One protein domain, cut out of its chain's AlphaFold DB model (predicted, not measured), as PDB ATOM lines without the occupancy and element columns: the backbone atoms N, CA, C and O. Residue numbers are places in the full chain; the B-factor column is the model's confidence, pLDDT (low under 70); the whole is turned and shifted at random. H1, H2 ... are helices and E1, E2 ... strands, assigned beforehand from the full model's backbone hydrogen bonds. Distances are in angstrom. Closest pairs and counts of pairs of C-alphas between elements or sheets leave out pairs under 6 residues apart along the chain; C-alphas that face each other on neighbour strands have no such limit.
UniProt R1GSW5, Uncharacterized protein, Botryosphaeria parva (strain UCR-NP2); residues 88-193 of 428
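AT A GLANCE: This is residues 88 to 193 of the 428 residues of an uncharacterized protein of Botryosphaeria parva (strain UCR-NP2) (UniProt R1GSW5). A twisted four-stranded sheet has the long helix H4 over its edge strand E2, with the short helix H2 on the same face and nearly square to H4. H3 only grazes the sheet, H1 lies off it, and the opening stretch without a named element, residues 88 to 101, leads from a short pairing beside E2 to H1. The printed part has 106 residues, with four named helices and four named strands in the order H1 E1 E2 H2 H3 E3 E4 H4; the mixed sheet runs E2 E1 E4 E3, and the class is mixed, helices and strands. It is compact, with a radius of gyration of the C-alphas of 14.1 A and spans of 41 by 39 by 28 A.

HOW THE PARTS SIT: The inner strands E1, residues 113 to 119, and E4, residues 160 to 166, are parallel at 23 degrees, with N 116 and O 162 2.8 A apart, within hydrogen-bond range. E2, residues 127 to 131, is an edge strand and forms an antiparallel hairpin with E1, with N 117 and O 128 2.8 A apart. E3, residues 147 to 149, is the other edge strand and forms an antiparallel hairpin with E4, with N 149 and O 161 2.7 A apart. From edge to edge the strands' lines turn by 89 degrees. H4, residues 173 to 189, lies over E2 and runs along the strands, at 20 degrees to E2 on the local plane. H2, residues 132 to 138, is on the same face at a height over the sheet of 8.3 A. H4 touches H2 with residues 183 to 187 alone, about perpendicular at 83 degrees; their closest C-alphas, of Ile 134 and Met 183, are 7.2 A apart. E2, H2, H3, residues 140 to 143, and E3 make a split strand-helix-strand unit, two strands running the same way with E1 and E4 between them, and its crossover is right-handed. H1, residues 102 to 108, is not on the sheet and is close to but not clearly touching H2, with the C-alphas of Leu 108 and Ile 134 closest at 7.5 A. Every O i to N i+4 pair is within hydrogen-bond range in H2 and H4, and 2 of 3 are in H1; H3 is too short for such a pair.

IN THESE COORDINATES: H1 begins at C-alpha 102, (-7.873, 82.285, 0.481). E1 measures 19.9 A from first to last C-alpha, E4 19.5 A and E2 13.6 A. H4 measures 23.9 A and ends at C-alpha 189, (4.884, 89.614, 2.768).

THE WHOLE: The C-alphas farthest apart, of Pro 154 and Ala 192, are 41.6 A apart. The printed part has no cut and no long link. Its mean pLDDT is 74.8, and residues 88 to 112, 122 to 125, 152 to 158 and 191 to 192 of this model are under 70.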
ATOM      1  N   VAL A  88       4.567  62.940  17.464       32.44
ATOM      2  CA  VAL A  88       5.123  64.146  16.863       32.44
ATOM      3  C   VAL A  88       5.260  65.222  17.934       32.44
ATOM      4  O   VAL A  88       4.269  65.822  18.341       32.44
ATOM      5  N   ARG A  89       6.480  65.462  18.426       31.28
ATOM      6  CA  ARG A  89       6.696  66.415  19.529       31.28
ATOM      7  C   ARG A  89       6.754  67.878  19.111       31.28
ATOM      8  O   ARG A  89       6.586  68.738  19.964       31.28
ATOM      9  N   HIS A  90       6.882  68.176  17.824       31.11
ATOM     10  CA  HIS A  90       6.649  69.523  17.318       31.11
ATOM     11  C   HIS A  90       6.324  69.449  15.829       31.11
ATOM     12  O   HIS A  90       7.204  69.239  14.999       31.11
ATOM     13  N   ILE A  91       5.046  69.612  15.484       28.94
ATOM     14  CA  ILE A  91       4.695  70.060  14.143       28.94
ATOM     15  C   ILE A  91       4.699  71.578  14.237       28.94
ATOM     16  O   ILE A  91       3.785  72.163  14.818       28.94
ATOM     17  N   ALA A  92       5.674  72.241  13.622       30.17
ATOM     18  CA  ALA A  92       5.409  73.577  13.102       30.17
ATOM     19  C   ALA A  92       4.460  73.422  11.897       30.17
ATOM     20  O   ALA A  92       4.795  73.735  10.761       30.17
ATOM     21  N   CYS A  93       3.276  72.845  12.126       36.59
ATOM     22  CA  CYS A  93       2.202  72.838  11.155       36.59
ATOM     23  C   CYS A  93       1.653  74.240  11.250       36.59
ATOM     24  O   CYS A  93       1.008  74.556  12.244       36.59
ATOM     25  N   PHE A  94       2.005  75.076  10.279       46.31
ATOM     26  CA  PHE A  94       1.243  76.221   9.795       46.31
ATOM     27  C   PHE A  94       0.031  76.662  10.637       46.31
ATOM     28  O   PHE A  94      -1.092  76.734  10.135       46.31
ATOM     29  N   LYS A  95       0.243  77.064  11.896       38.41
ATOM     30  CA  LYS A  95      -0.833  77.633  12.715       38.41
ATOM     31  C   LYS A  95      -1.288  78.992  12.158       38.41
ATOM     32  O   LYS A  95      -2.384  79.441  12.457       38.41
ATOM     33  N   ASP A  96      -0.499  79.554  11.236       40.84
ATOM     34  CA  ASP A  96      -0.750  80.825  10.560       40.84
ATOM     35  C   ASP A  96      -1.247  80.720   9.107       40.84
ATOM     36  O   ASP A  96      -1.482  81.756   8.496       40.84
ATOM     37  N   LEU A  97      -1.410  79.530   8.501       42.19
ATOM     38  CA  LEU A  97      -2.082  79.474   7.184       42.19
ATOM     39  C   LEU A  97      -3.591  79.640   7.322       42.19
ATOM     40  O   LEU A  97      -4.198  80.246   6.453       42.19
ATOM     41  N   VAL A  98      -4.185  79.185   8.429       42.72
ATOM     42  CA  VAL A  98      -5.631  79.304   8.693       42.72
ATOM     43  C   VAL A  98      -6.080  80.769   8.819       42.72
ATOM     44  O   VAL A  98      -7.250  81.061   8.580       42.72
ATOM     45  N   GLY A  99      -5.155  81.691   9.105       44.03
ATOM     46  CA  GLY A  99      -5.400  83.136   9.118       44.03
ATOM     47  C   GLY A  99      -5.115  83.869   7.798       44.03
ATOM     48  O   GLY A  99      -5.440  85.047   7.700       44.03
ATOM     49  N   MET A 100      -4.515  83.221   6.788       45.62
ATOM     50  CA  MET A 100      -4.233  83.868   5.495       45.62
ATOM     51  C   MET A 100      -5.480  83.938   4.617       45.62
ATOM     52  O   MET A 100      -6.289  83.009   4.623       45.62
ATOM     53  N   ASP A 101      -5.605  84.993   3.817       55.81
ATOM     54  CA  ASP A 101      -6.650  85.093   2.799       55.81
ATOM     55  C   ASP A 101      -6.579  83.909   1.815       55.81
ATOM     56  O   ASP A 101      -5.500  83.415   1.467       55.81
ATOM     57  N   GLN A 102      -7.744  83.442   1.365       41.47
ATOM     58  CA  GLN A 102      -7.873  82.285   0.481       41.47
ATOM     59  C   GLN A 102      -7.111  82.493  -0.840       41.47
ATOM     60  O   GLN A 102      -6.522  81.549  -1.357       41.47
ATOM     61  N   GLY A 103      -7.031  83.730  -1.346       47.88
ATOM     62  CA  GLY A 103      -6.275  84.074  -2.551       47.88
ATOM     63  C   GLY A 103      -4.752  84.066  -2.372       47.88
ATOM     64  O   GLY A 103      -4.022  83.848  -3.340       47.88
ATOM     65  N   GLU A 104      -4.246  84.274  -1.154       50.31
ATOM     66  CA  GLU A 104      -2.814  84.158  -0.841       50.31
ATOM     67  C   GLU A 104      -2.395  82.707  -0.599       50.31
ATOM     68  O   GLU A 104      -1.306  82.316  -1.025       50.31
ATOM     69  N   ARG A 105      -3.280  81.888  -0.010       51.03
ATOM     70  CA  ARG A 105      -3.099  80.428   0.060       51.03
ATOM     71  C   ARG A 105      -3.037  79.818  -1.333       51.03
ATOM     72  O   ARG A 105      -2.054  79.163  -1.643       51.03
ATOM     73  N   LEU A 106      -3.986  80.174  -2.203       43.53
ATOM     74  CA  LEU A 106      -4.059  79.713  -3.596       43.53
ATOM     75  C   LEU A 106      -2.842  80.101  -4.460       43.53
ATOM     76  O   LEU A 106      -2.656  79.561  -5.544       43.53
ATOM     77  N   ARG A 107      -2.010  81.053  -4.014       45.84
ATOM     78  CA  ARG A 107      -0.764  81.450  -4.696       45.84
ATOM     79  C   ARG A 107       0.481  80.718  -4.187       45.84
ATOM     80  O   ARG A 107       1.497  80.743  -4.875       45.84
ATOM     81  N   LEU A 108       0.417  80.117  -2.999       50.59
ATOM     82  CA  LEU A 108       1.444  79.226  -2.437       50.59
ATOM     83  C   LEU A 108       1.082  77.741  -2.638       50.59
ATOM     84  O   LEU A 108       1.968  76.885  -2.597       50.59
ATOM     85  N   ASP A 109      -0.199  77.471  -2.896       44.22
ATOM     86  CA  ASP A 109      -0.764  76.239  -3.438       44.22
ATOM     87  C   ASP A 109      -0.381  76.094  -4.915       44.22
ATOM     88  O   ASP A 109      -1.103  76.476  -5.834       44.22
ATOM     89  N   VAL A 110       0.733  75.424  -5.170       51.78
ATOM     90  CA  VAL A 110       0.593  74.267  -6.054       51.78
ATOM     91  C   VAL A 110       0.125  73.186  -5.085       51.78
ATOM     92  O   VAL A 110       0.950  72.659  -4.345       51.78
ATOM     93  N   ALA A 111      -1.199  73.011  -4.980       54.41
ATOM     94  CA  ALA A 111      -1.956  72.561  -3.793       54.41
ATOM     95  C   ALA A 111      -1.595  71.194  -3.189       54.41
ATOM     96  O   ALA A 111      -2.212  70.730  -2.237       54.41
ATOM     97  N   ASN A 112      -0.578  70.547  -3.730       67.25
ATOM     98  CA  ASN A 112      -0.412  69.124  -3.629       67.25
ATOM     99  C   ASN A 112       0.990  68.721  -3.193       67.25
ATOM    100  O   ASN A 112       1.113  67.686  -2.555       67.25
ATOM    101  N   HIS A 113       2.037  69.514  -3.450       76.94
ATOM    102  CA  HIS A 113       3.398  69.098  -3.102       76.94
ATOM    103  C   HIS A 113       3.890  69.739  -1.807       76.94
ATOM    104  O   HIS A 113       4.220  70.927  -1.741       76.94
ATOM    105  N   THR A 114       3.980  68.923  -0.764       83.88
ATOM    106  CA  THR A 114       4.597  69.307   0.505       83.88
ATOM    107  C   THR A 114       5.981  68.693   0.626       83.88
ATOM    108  O   THR A 114       6.221  67.566   0.196       83.88
ATOM    109  N   ILE A 115       6.908  69.438   1.219       84.44
ATOM    110  CA  ILE A 115       8.186  68.899   1.662       84.44
ATOM    111  C   ILE A 115       8.179  68.781   3.180       84.44
ATOM    112  O   ILE A 115       7.873  69.734   3.900       84.44
ATOM    113  N   GLN A 116       8.520  67.592   3.653       87.44
ATOM    114  CA  GLN A 116       8.729  67.279   5.048       87.44
ATOM    115  C   GLN A 116      10.226  67.154   5.316       87.44
ATOM    116  O   GLN A 116      10.921  66.349   4.705       87.44
ATOM    117  N   ILE A 117      10.727  67.946   6.251       85.88
ATOM    118  CA  ILE A 117      12.147  68.044   6.564       85.88
ATOM    119  C   ILE A 117      12.340  67.488   7.968       85.88
ATOM    120  O   ILE A 117      11.776  68.019   8.926       85.88
ATOM    121  N   LYS A 118      13.103  66.401   8.082       87.50
ATOM    122  CA  LYS A 118      13.306  65.666   9.338       87.50
ATOM    123  C   LYS A 118      14.772  65.639   9.727       87.50
ATOM    124  O   LYS A 118      15.634  65.521   8.862       87.50
ATOM    125  N   SER A 119      15.038  65.656  11.027       87.94
ATOM    126  CA  SER A 119      16.335  65.212  11.543       87.94
ATOM    127  C   SER A 119      16.508  63.702  11.354       87.94
ATOM    128  O   SER A 119      15.532  62.954  11.428       87.94
ATOM    129  N   SER A 120      17.743  63.241  11.148       85.38
ATOM    130  CA  SER A 120      18.066  61.811  11.101       85.38
ATOM    131  C   SER A 120      18.066  61.117  12.473       85.38
ATOM    132  O   SER A 120      18.069  59.889  12.517       85.38
ATOM    133  N   GLN A 121      18.062  61.859  13.588       78.94
ATOM    134  CA  GLN A 121      18.053  61.287  14.942       78.94
ATOM    135  C   GLN A 121      16.635  61.097  15.500       78.94
ATOM    136  O   GLN A 121      15.756  61.880  15.157       78.94
ATOM    137  N   PRO A 122      16.416  60.103  16.388       67.81
ATOM    138  CA  PRO A 122      15.096  59.768  16.932       67.81
ATOM    139  C   PRO A 122      14.550  60.731  18.009       67.81
ATOM    140  O   PRO A 122      13.332  60.784  18.181       67.81
ATOM    141  N   ASP A 123      15.381  61.525  18.699       59.25
ATOM    142  CA  ASP A 123      14.932  62.536  19.680       59.25
ATOM    143  C   ASP A 123      16.064  63.555  19.971       59.25
ATOM    144  O   ASP A 123      17.179  63.112  20.249       59.25
ATOM    145  N   PRO A 124      15.842  64.889  19.927       56.06
ATOM    146  CA  PRO A 124      14.647  65.582  19.457       56.06
ATOM    147  C   PRO A 124      14.507  65.500  17.935       56.06
ATOM    148  O   PRO A 124      15.248  66.125  17.174       56.06
ATOM    149  N   THR A 125      13.494  64.755  17.487       67.88
ATOM    150  CA  THR A 125      13.043  64.775  16.096       67.88
ATOM    151  C   THR A 125      12.323  66.087  15.852       67.88
ATOM    152  O   THR A 125      11.157  66.268  16.207       67.88
ATOM    153  N   TRP A 126      13.010  67.030  15.225       80.62
ATOM    154  CA  TRP A 126      12.322  68.150  14.612       80.62
ATOM    155  C   TRP A 126      11.807  67.764  13.228       80.62
ATOM    156  O   TRP A 126      12.420  66.986  12.492       80.62
ATOM    157  N   ASN A 127      10.629  68.296  12.915       82.69
ATOM    158  CA  ASN A 127       9.865  67.987  11.721       82.69
ATOM    159  C   ASN A 127       9.236  69.281  11.195       82.69
ATOM    160  O   ASN A 127       8.309  69.825  11.801       82.69
ATOM    161  N   PHE A 128       9.750  69.775  10.074       87.12
ATOM    162  CA  PHE A 128       9.192  70.933   9.385       87.12
ATOM    163  C   PHE A 128       8.394  70.472   8.179       87.12
ATOM    164  O   PHE A 128       8.833  69.596   7.441       87.12
ATOM    165  N   ILE A 129       7.234  71.080   7.958       87.31
ATOM    166  CA  ILE A 129       6.428  70.841   6.764       87.31
ATOM    167  C   ILE A 129       6.251  72.187   6.076       87.31
ATOM    168  O   ILE A 129       5.808  73.146   6.707       87.31
ATOM    169  N   MET A 130       6.607  72.276   4.796       89.75
ATOM    170  CA  MET A 130       6.364  73.472   3.989       89.75
ATOM    171  C   MET A 130       5.992  73.143   2.544       89.75
ATOM    172  O   MET A 130       6.089  71.997   2.114       89.75
ATOM    173  N   SER A 131       5.546  74.149   1.789       90.12
ATOM    174  CA  SER A 131       5.300  73.997   0.350       90.12
ATOM    175  C   SER A 131       6.615  73.682  -0.366       90.12
ATOM    176  O   SER A 131       7.605  74.405  -0.201       90.12
ATOM    177  N   ALA A 132       6.620  72.614  -1.166       89.56
ATOM    178  CA  ALA A 132       7.778  72.217  -1.959       89.56
ATOM    179  C   ALA A 132       8.208  73.335  -2.916       89.56
ATOM    180  O   ALA A 132       9.399  73.589  -3.059       89.56
ATOM    181  N   ALA A 133       7.249  74.082  -3.474       87.88
ATOM    182  CA  ALA A 133       7.526  75.223  -4.341       87.88
ATOM    183  C   ALA A 133       8.300  76.333  -3.611       87.88
ATOM    184  O   ALA A 133       9.248  76.892  -4.168       87.88
ATOM    185  N   ILE A 134       7.949  76.632  -2.351       90.50
ATOM    186  CA  ILE A 134       8.697  77.601  -1.534       90.50
ATOM    187  C   ILE A 134      10.123  77.094  -1.329       90.50
ATOM    188  O   ILE A 134      11.072  77.806  -1.647       90.50
ATOM    189  N   PHE A 135      10.284  75.863  -0.845       93.25
ATOM    190  CA  PHE A 135      11.608  75.315  -0.556       93.25
ATOM    191  C   PHE A 135      12.488  75.248  -1.812       93.25
ATOM    192  O   PHE A 135      13.618  75.729  -1.795       93.25
ATOM    193  N   GLN A 136      11.952  74.744  -2.924       92.31
ATOM    194  CA  GLN A 136      12.645  74.649  -4.209       92.31
ATOM    195  C   GLN A 136      13.067  76.021  -4.752       92.31
ATOM    196  O   GLN A 136      14.119  76.129  -5.376       92.31
ATOM    197  N   THR A 137      12.291  77.079  -4.487       89.75
ATOM    198  CA  THR A 137      12.634  78.451  -4.901       89.75
ATOM    199  C   THR A 137      13.916  78.948  -4.228       89.75
ATOM    200  O   THR A 137      14.721  79.629  -4.863       89.75
ATOM    201  N   PHE A 138      14.125  78.624  -2.949       93.19
ATOM    202  CA  PHE A 138      15.287  79.101  -2.187       93.19
ATOM    203  C   PHE A 138      16.457  78.117  -2.152       93.19
ATOM    204  O   PHE A 138      17.604  78.551  -2.054       93.19
ATOM    205  N   ALA A 139      16.170  76.818  -2.202       95.75
ATOM    206  CA  ALA A 139      17.124  75.731  -2.010       95.75
ATOM    207  C   ALA A 139      16.977  74.651  -3.106       95.75
ATOM    208  O   ALA A 139      16.763  73.476  -2.790       95.75
ATOM    209  N   PRO A 140      17.084  75.002  -4.404       93.50
ATOM    210  CA  PRO A 140      16.847  74.057  -5.499       93.50
ATOM    211  C   PRO A 140      17.793  72.849  -5.447       93.50
ATOM    212  O   PRO A 140      17.358  71.727  -5.679       93.50
ATOM    213  N   SER A 141      19.062  73.056  -5.077       94.50
ATOM    214  CA  SER A 141      20.063  71.983  -4.966       94.50
ATOM    215  C   SER A 141      19.844  71.056  -3.767       94.50
ATOM    216  O   SER A 141      20.230  69.894  -3.821       94.50
ATOM    217  N   ALA A 142      19.250  71.547  -2.676       94.06
ATOM    218  CA  ALA A 142      18.871  70.691  -1.551       94.06
ATOM    219  C   ALA A 142      17.568  69.939  -1.853       94.06
ATOM    220  O   ALA A 142      17.375  68.811  -1.412       94.06
ATOM    221  N   PHE A 143      16.677  70.544  -2.642       93.31
ATOM    222  CA  PHE A 143      15.414  69.931  -3.035       93.31
ATOM    223  C   PHE A 143      15.601  68.682  -3.905       93.31
ATOM    224  O   PHE A 143      14.836  67.734  -3.760       93.31
ATOM    225  N   THR A 144      16.635  68.623  -4.750       93.62
ATOM    226  CA  THR A 144      16.947  67.413  -5.541       93.62
ATOM    227  C   THR A 144      17.328  66.206  -4.682       93.62
ATOM    228  O   THR A 144      17.265  65.078  -5.162       93.62
ATOM    229  N   GLN A 145      17.702  66.429  -3.419       93.50
ATOM    230  CA  GLN A 145      18.010  65.378  -2.446       93.50
ATOM    231  C   GLN A 145      16.758  64.906  -1.691       93.50
ATOM    232  O   GLN A 145      16.826  63.949  -0.923       93.50
ATOM    233  N   ALA A 146      15.612  65.571  -1.873       91.81
ATOM    234  CA  ALA A 146      14.369  65.180  -1.232       91.81
ATOM    235  C   ALA A 146      13.759  63.968  -1.952       91.81
ATOM    236  O   ALA A 146      13.563  63.973  -3.167       91.81
ATOM    237  N   HIS A 147      13.422  62.929  -1.193       89.75
ATOM    238  CA  HIS A 147      12.860  61.697  -1.733       89.75
ATOM    239  C   HIS A 147      11.335  61.800  -1.832       89.75
ATOM    240  O   HIS A 147      10.698  62.071  -0.811       89.75
ATOM    241  N   PRO A 148      10.725  61.561  -3.005       88.69
ATOM    242  CA  PRO A 148       9.276  61.473  -3.102       88.69
ATOM    243  C   PRO A 148       8.790  60.245  -2.324       88.69
ATOM    244  O   PRO A 148       9.294  59.134  -2.496       88.69
ATOM    245  N   VAL A 149       7.809  60.449  -1.456       86.12
ATOM    246  CA  VAL A 149       7.134  59.415  -0.682       86.12
ATOM    247  C   VAL A 149       5.746  59.224  -1.287       86.12
ATOM    248  O   VAL A 149       4.923  60.139  -1.208       86.12
ATOM    249  N   PRO A 150       5.458  58.058  -1.893       75.94
ATOM    250  CA  PRO A 150       4.123  57.772  -2.390       75.94
ATOM    251  C   PRO A 150       3.153  57.716  -1.207       75.94
ATOM    252  O   PRO A 150       3.329  56.925  -0.276       75.94
ATOM    253  N   LEU A 151       2.129  58.568  -1.225       73.75
ATOM    254  CA  LEU A 151       1.056  58.507  -0.240       73.75
ATOM    255  C   LEU A 151       0.183  57.290  -0.553       73.75
ATOM    256  O   LEU A 151      -0.448  57.210  -1.601       73.75
ATOM    257  N   VAL A 152       0.133  56.328   0.368       68.94
ATOM    258  CA  VAL A 152      -0.637  55.076   0.217       68.94
ATOM    259  C   VAL A 152      -2.122  55.280   0.576       68.94
ATOM    260  O   VAL A 152      -2.825  54.337   0.919       68.94
ATOM    261  N   CYS A 153      -2.629  56.515   0.523       65.62
ATOM    262  CA  CYS A 153      -4.025  56.821   0.827       65.62
ATOM    263  C   CYS A 153      -4.832  56.930  -0.478       65.62
ATOM    264  O   CYS A 153      -4.781  57.975  -1.125       65.62
ATOM    265  N   PRO A 154      -5.603  55.893  -0.865       59.56
ATOM    266  CA  PRO A 154      -6.348  55.869  -2.128       59.56
ATOM    267  C   PRO A 154      -7.451  56.939  -2.241       59.56
ATOM    268  O   PRO A 154      -8.011  57.114  -3.316       59.56
ATOM    269  N   GLU A 155      -7.754  57.668  -1.164       69.25
ATOM    270  CA  GLU A 155      -8.769  58.732  -1.139       69.25
ATOM    271  C   GLU A 155      -8.185  60.155  -1.281       69.25
ATOM    272  O   GLU A 155      -8.939  61.109  -1.457       69.25
ATOM    273  N   GLN A 156      -6.856  60.323  -1.251       59.00
ATOM    274  CA  GLN A 156      -6.174  61.615  -1.425       59.00
ATOM    275  C   GLN A 156      -5.315  61.577  -2.689       59.00
ATOM    276  O   GLN A 156      -4.090  61.551  -2.635       59.00
ATOM    277  N   LEU A 157      -5.987  61.527  -3.840       56.88
ATOM    278  CA  LEU A 157      -5.390  61.202  -5.140       56.88
ATOM    279  C   LEU A 157      -4.413  62.247  -5.704       56.88
ATOM    280  O   LEU A 157      -3.951  62.093  -6.831       56.88
ATOM    281  N   GLU A 158      -4.119  63.314  -4.969       67.56
ATOM    282  CA  GLU A 158      -3.468  64.479  -5.553       67.56
ATOM    283  C   GLU A 158      -2.264  65.010  -4.787       67.56
ATOM    284  O   GLU A 158      -1.459  65.686  -5.409       67.56
ATOM    285  N   SER A 159      -2.060  64.698  -3.502       72.94
ATOM    286  CA  SER A 159      -0.921  65.256  -2.766       72.94
ATOM    287  C   SER A 159       0.367  64.441  -2.953       72.94
ATOM    288  O   SER A 159       0.406  63.240  -2.705       72.94
ATOM    289  N   GLU A 160       1.452  65.104  -3.337       84.06
ATOM    290  CA  GLU A 160       2.814  64.583  -3.309       84.06
ATOM    291  C   GLU A 160       3.502  65.003  -1.999       84.06
ATOM    292  O   GLU A 160       3.402  66.144  -1.538       84.06
ATOM    293  N   LEU A 161       4.233  64.079  -1.382       86.44
ATOM    294  CA  LEU A 161       5.058  64.360  -0.212       86.44
ATOM    295  C   LEU A 161       6.508  64.069  -0.571       86.44
ATOM    296  O   LEU A 161       6.837  62.929  -0.870       86.44
ATOM    297  N   SER A 162       7.392  65.058  -0.498       90.69
ATOM    298  CA  SER A 162       8.835  64.810  -0.524       90.69
ATOM    299  C   SER A 162       9.402  64.864   0.883       90.69
ATOM    300  O   SER A 162       9.023  65.719   1.674       90.69
ATOM    301  N   VAL A 163      10.338  63.978   1.204       90.69
ATOM    302  CA  VAL A 163      11.023  63.965   2.496       90.69
ATOM    303  C   VAL A 163      12.498  64.289   2.298       90.69
ATOM    304  O   VAL A 163      13.200  63.584   1.577       90.69
ATOM    305  N   LEU A 164      12.971  65.339   2.966       92.50
ATOM    306  CA  LEU A 164      14.389  65.671   3.077       92.50
ATOM    307  C   LEU A 164      14.867  65.329   4.488       92.50
ATOM    308  O   LEU A 164      14.347  65.851   5.475       92.50
ATOM    309  N   VAL A 165      15.860  64.451   4.588       92.44
ATOM    310  CA  VAL A 165      16.461  64.076   5.871       92.44
ATOM    311  C   VAL A 165      17.750  64.864   6.052       92.44
ATOM    312  O   VAL A 165      18.674  64.748   5.254       92.44
ATOM    313  N   LEU A 166      17.800  65.680   7.100       91.25
ATOM    314  CA  LEU A 166      18.969  66.464   7.467       91.25
ATOM    315  C   LEU A 166      19.815  65.694   8.494       91.25
ATOM    316  O   LEU A 166      19.257  65.071   9.407       91.25
ATOM    317  N   PRO A 167      21.153  65.724   8.370       88.94
ATOM    318  CA  PRO A 167      22.038  65.000   9.267       88.94
ATOM    319  C   PRO A 167      21.949  65.576  10.680       88.94
ATOM    320  O   PRO A 167      22.070  66.784  10.902       88.94
ATOM    321  N   ALA A 168      21.728  64.699  11.651       82.81
ATOM    322  CA  ALA A 168      21.661  65.075  13.050       82.81
ATOM    323  C   ALA A 168      23.019  65.522  13.602       82.81
ATOM    324  O   ALA A 168      24.072  65.073  13.153       82.81
ATOM    325  N   GLY A 169      22.984  66.416  14.592       84.62
ATOM    326  CA  GLY A 169      24.173  66.925  15.283       84.62
ATOM    327  C   GLY A 169      25.017  67.926  14.486       84.62
ATOM    328  O   GLY A 169      25.841  68.614  15.078       84.62
ATOM    329  N   ILE A 170      24.803  68.054  13.171       88.50
ATOM    330  CA  ILE A 170      25.556  68.997  12.331       88.50
ATOM    331  C   ILE A 170      24.926  70.393  12.361       88.50
ATOM    332  O   ILE A 170      25.645  71.394  12.408       88.50
ATOM    333  N   LEU A 171      23.594  70.464  12.328       92.56
ATOM    334  CA  LEU A 171      22.845  71.712  12.205       92.56
ATOM    335  C   LEU A 171      22.063  72.024  13.479       92.56
ATOM    336  O   LEU A 171      21.334  71.170  13.989       92.56
ATOM    337  N   ASP A 172      22.169  73.266  13.945       93.31
ATOM    338  CA  ASP A 172      21.326  73.775  15.019       93.31
ATOM    339  C   ASP A 172      19.862  73.933  14.568       93.31
ATOM    340  O   ASP A 172      19.555  74.510  13.520       93.31
ATOM    341  N   PHE A 173      18.939  73.429  15.389       91.19
ATOM    342  CA  PHE A 173      17.505  73.455  15.098       91.19
ATOM    343  C   PHE A 173      16.948  74.881  15.012       91.19
ATOM    344  O   PHE A 173      16.133  75.161  14.131       91.19
ATOM    345  N   GLN A 174      17.379  75.784  15.897       93.44
ATOM    346  CA  GLN A 174      16.870  77.155  15.915       93.44
ATOM    347  C   GLN A 174      17.319  77.909  14.662       93.44
ATOM    348  O   GLN A 174      16.527  78.644  14.076       93.44
ATOM    349  N   ALA A 175      18.546  77.673  14.195       95.69
ATOM    350  CA  ALA A 175      19.043  78.221  12.937       95.69
ATOM    351  C   ALA A 175      18.259  77.700  11.716       95.69
ATOM    352  O   ALA A 175      17.895  78.493  10.842       95.69
ATOM    353  N   VAL A 176      17.944  76.398  11.668       94.56
ATOM    354  CA  VAL A 176      17.093  75.807  10.614       94.56
ATOM    355  C   VAL A 176      15.703  76.435  10.626       94.56
ATOM    356  O   VAL A 176      15.241  76.932   9.595       94.56
ATOM    357  N   GLN A 177      15.062  76.473  11.797       93.25
ATOM    358  CA  GLN A 177      13.747  77.082  11.963       93.25
ATOM    359  C   GLN A 177      13.753  78.543  11.506       93.25
ATOM    360  O   GLN A 177      12.880  78.959  10.749       93.25
ATOM    361  N   HIS A 178      14.760  79.314  11.914       95.31
ATOM    362  CA  HIS A 178      14.867  80.733  11.593       95.31
ATOM    363  C   HIS A 178      14.954  80.993  10.086       95.31
ATOM    364  O   HIS A 178      14.299  81.903   9.570       95.31
ATOM    365  N   ILE A 179      15.728  80.183   9.357       95.69
ATOM    366  CA  ILE A 179      15.816  80.281   7.895       95.69
ATOM    367  C   ILE A 179      14.481  79.912   7.242       95.69
ATOM    368  O   ILE A 179      14.044  80.604   6.322       95.69
ATOM    369  N   PHE A 180      13.801  78.872   7.720       94.31
ATOM    370  CA  PHE A 180      12.510  78.449   7.172       94.31
ATOM    371  C   PHE A 180      11.396  79.463   7.431       94.31
ATOM    372  O   PHE A 180      10.664  79.821   6.505       94.31
ATOM    373  N   ASP A 181      11.322  80.010   8.642       92.19
ATOM    374  CA  ASP A 181      10.390  81.083   8.987       92.19
ATOM    375  C   ASP A 181      10.637  82.322   8.117       92.19
ATOM    376  O   ASP A 181       9.692  82.972   7.657       92.19
ATOM    377  N   TRP A 182      11.906  82.635   7.830       94.19
ATOM    378  CA  TRP A 182      12.266  83.700   6.900       94.19
ATOM    379  C   TRP A 182      11.801  83.412   5.466       94.19
ATOM    380  O   TRP A 182      11.172  84.289   4.872       94.19
ATOM    381  N   MET A 183      12.029  82.212   4.918       92.94
ATOM    382  CA  MET A 183      11.562  81.846   3.569       92.94
ATOM    383  C   MET A 183      10.052  82.038   3.427       92.94
ATOM    384  O   MET A 183       9.577  82.695   2.496       92.94
ATOM    385  N   VAL A 184       9.289  81.516   4.391       89.38
ATOM    386  CA  VAL A 184       7.830  81.646   4.416       89.38
ATOM    387  C   VAL A 184       7.434  83.118   4.513       89.38
ATOM    388  O   VAL A 184       6.578  83.581   3.758       89.38
ATOM    389  N   ARG A 185       8.078  83.897   5.389       89.38
ATOM    390  CA  ARG A 185       7.800  85.332   5.552       89.38
ATOM    391  C   ARG A 185       8.065  86.133   4.276       89.38
ATOM    392  O   ARG A 185       7.252  87.002   3.951       89.38
ATOM    393  N   VAL A 186       9.151  85.858   3.555       87.62
ATOM    394  CA  VAL A 186       9.474  86.527   2.281       87.62
ATOM    395  C   VAL A 186       8.383  86.251   1.247       87.62
ATOM    396  O   VAL A 186       7.875  87.188   0.626       87.62
ATOM    397  N   CYS A 187       7.953  84.992   1.123       85.50
ATOM    398  CA  CYS A 187       6.873  84.606   0.213       85.50
ATOM    399  C   CYS A 187       5.526  85.243   0.580       85.50
ATOM    400  O   CYS A 187       4.792  85.674  -0.309       85.50
ATOM    401  N   ARG A 188       5.209  85.349   1.876       83.31
ATOM    402  CA  ARG A 188       3.954  85.946   2.360       83.31
ATOM    403  C   ARG A 188       3.911  87.457   2.173       83.31
ATOM    404  O   ARG A 188       2.955  88.001   1.641       83.31
ATOM    405  N   THR A 189       4.942  88.152   2.635       81.31
ATOM    406  CA  THR A 189       4.884  89.614   2.768       81.31
ATOM    407  C   THR A 189       5.212  90.352   1.478       81.31
ATOM    408  O   THR A 189       4.930  91.548   1.388       81.31
ATOM    409  N   ARG A 190       5.842  89.683   0.496       73.94
ATOM    410  CA  ARG A 190       6.429  90.305  -0.708       73.94
ATOM    411  C   ARG A 190       7.343  91.502  -0.391       73.94
ATOM    412  O   ARG A 190       7.627  92.320  -1.265       73.94
ATOM    413  N   LYS A 191       7.777  91.632   0.864       65.38
ATOM    414  CA  LYS A 191       8.579  92.732   1.394       65.38
ATOM    415  C   LYS A 191       9.900  92.172   1.901       65.38
ATOM    416  O   LYS A 191       9.956  91.052   2.386       65.38
ATOM    417  N   ALA A 192      10.932  93.004   1.769       59.16
ATOM    418  CA  ALA A 192      12.292  92.839   2.279       59.16
ATOM    419  C   ALA A 192      12.873  91.409   2.209       59.16
ATOM    420  O   ALA A 192      12.702  90.590   3.104       59.16
ATOM    421  N   PHE A 193      13.724  91.177   1.207       77.94
ATOM    422  CA  PHE A 193      14.585  89.989   1.094       77.94
ATOM    423  C   PHE A 193      15.688  89.903   2.167       77.94
ATOM    424  O   PHE A 193      16.540  89.017   2.115       77.94
TER     425      PHE A 193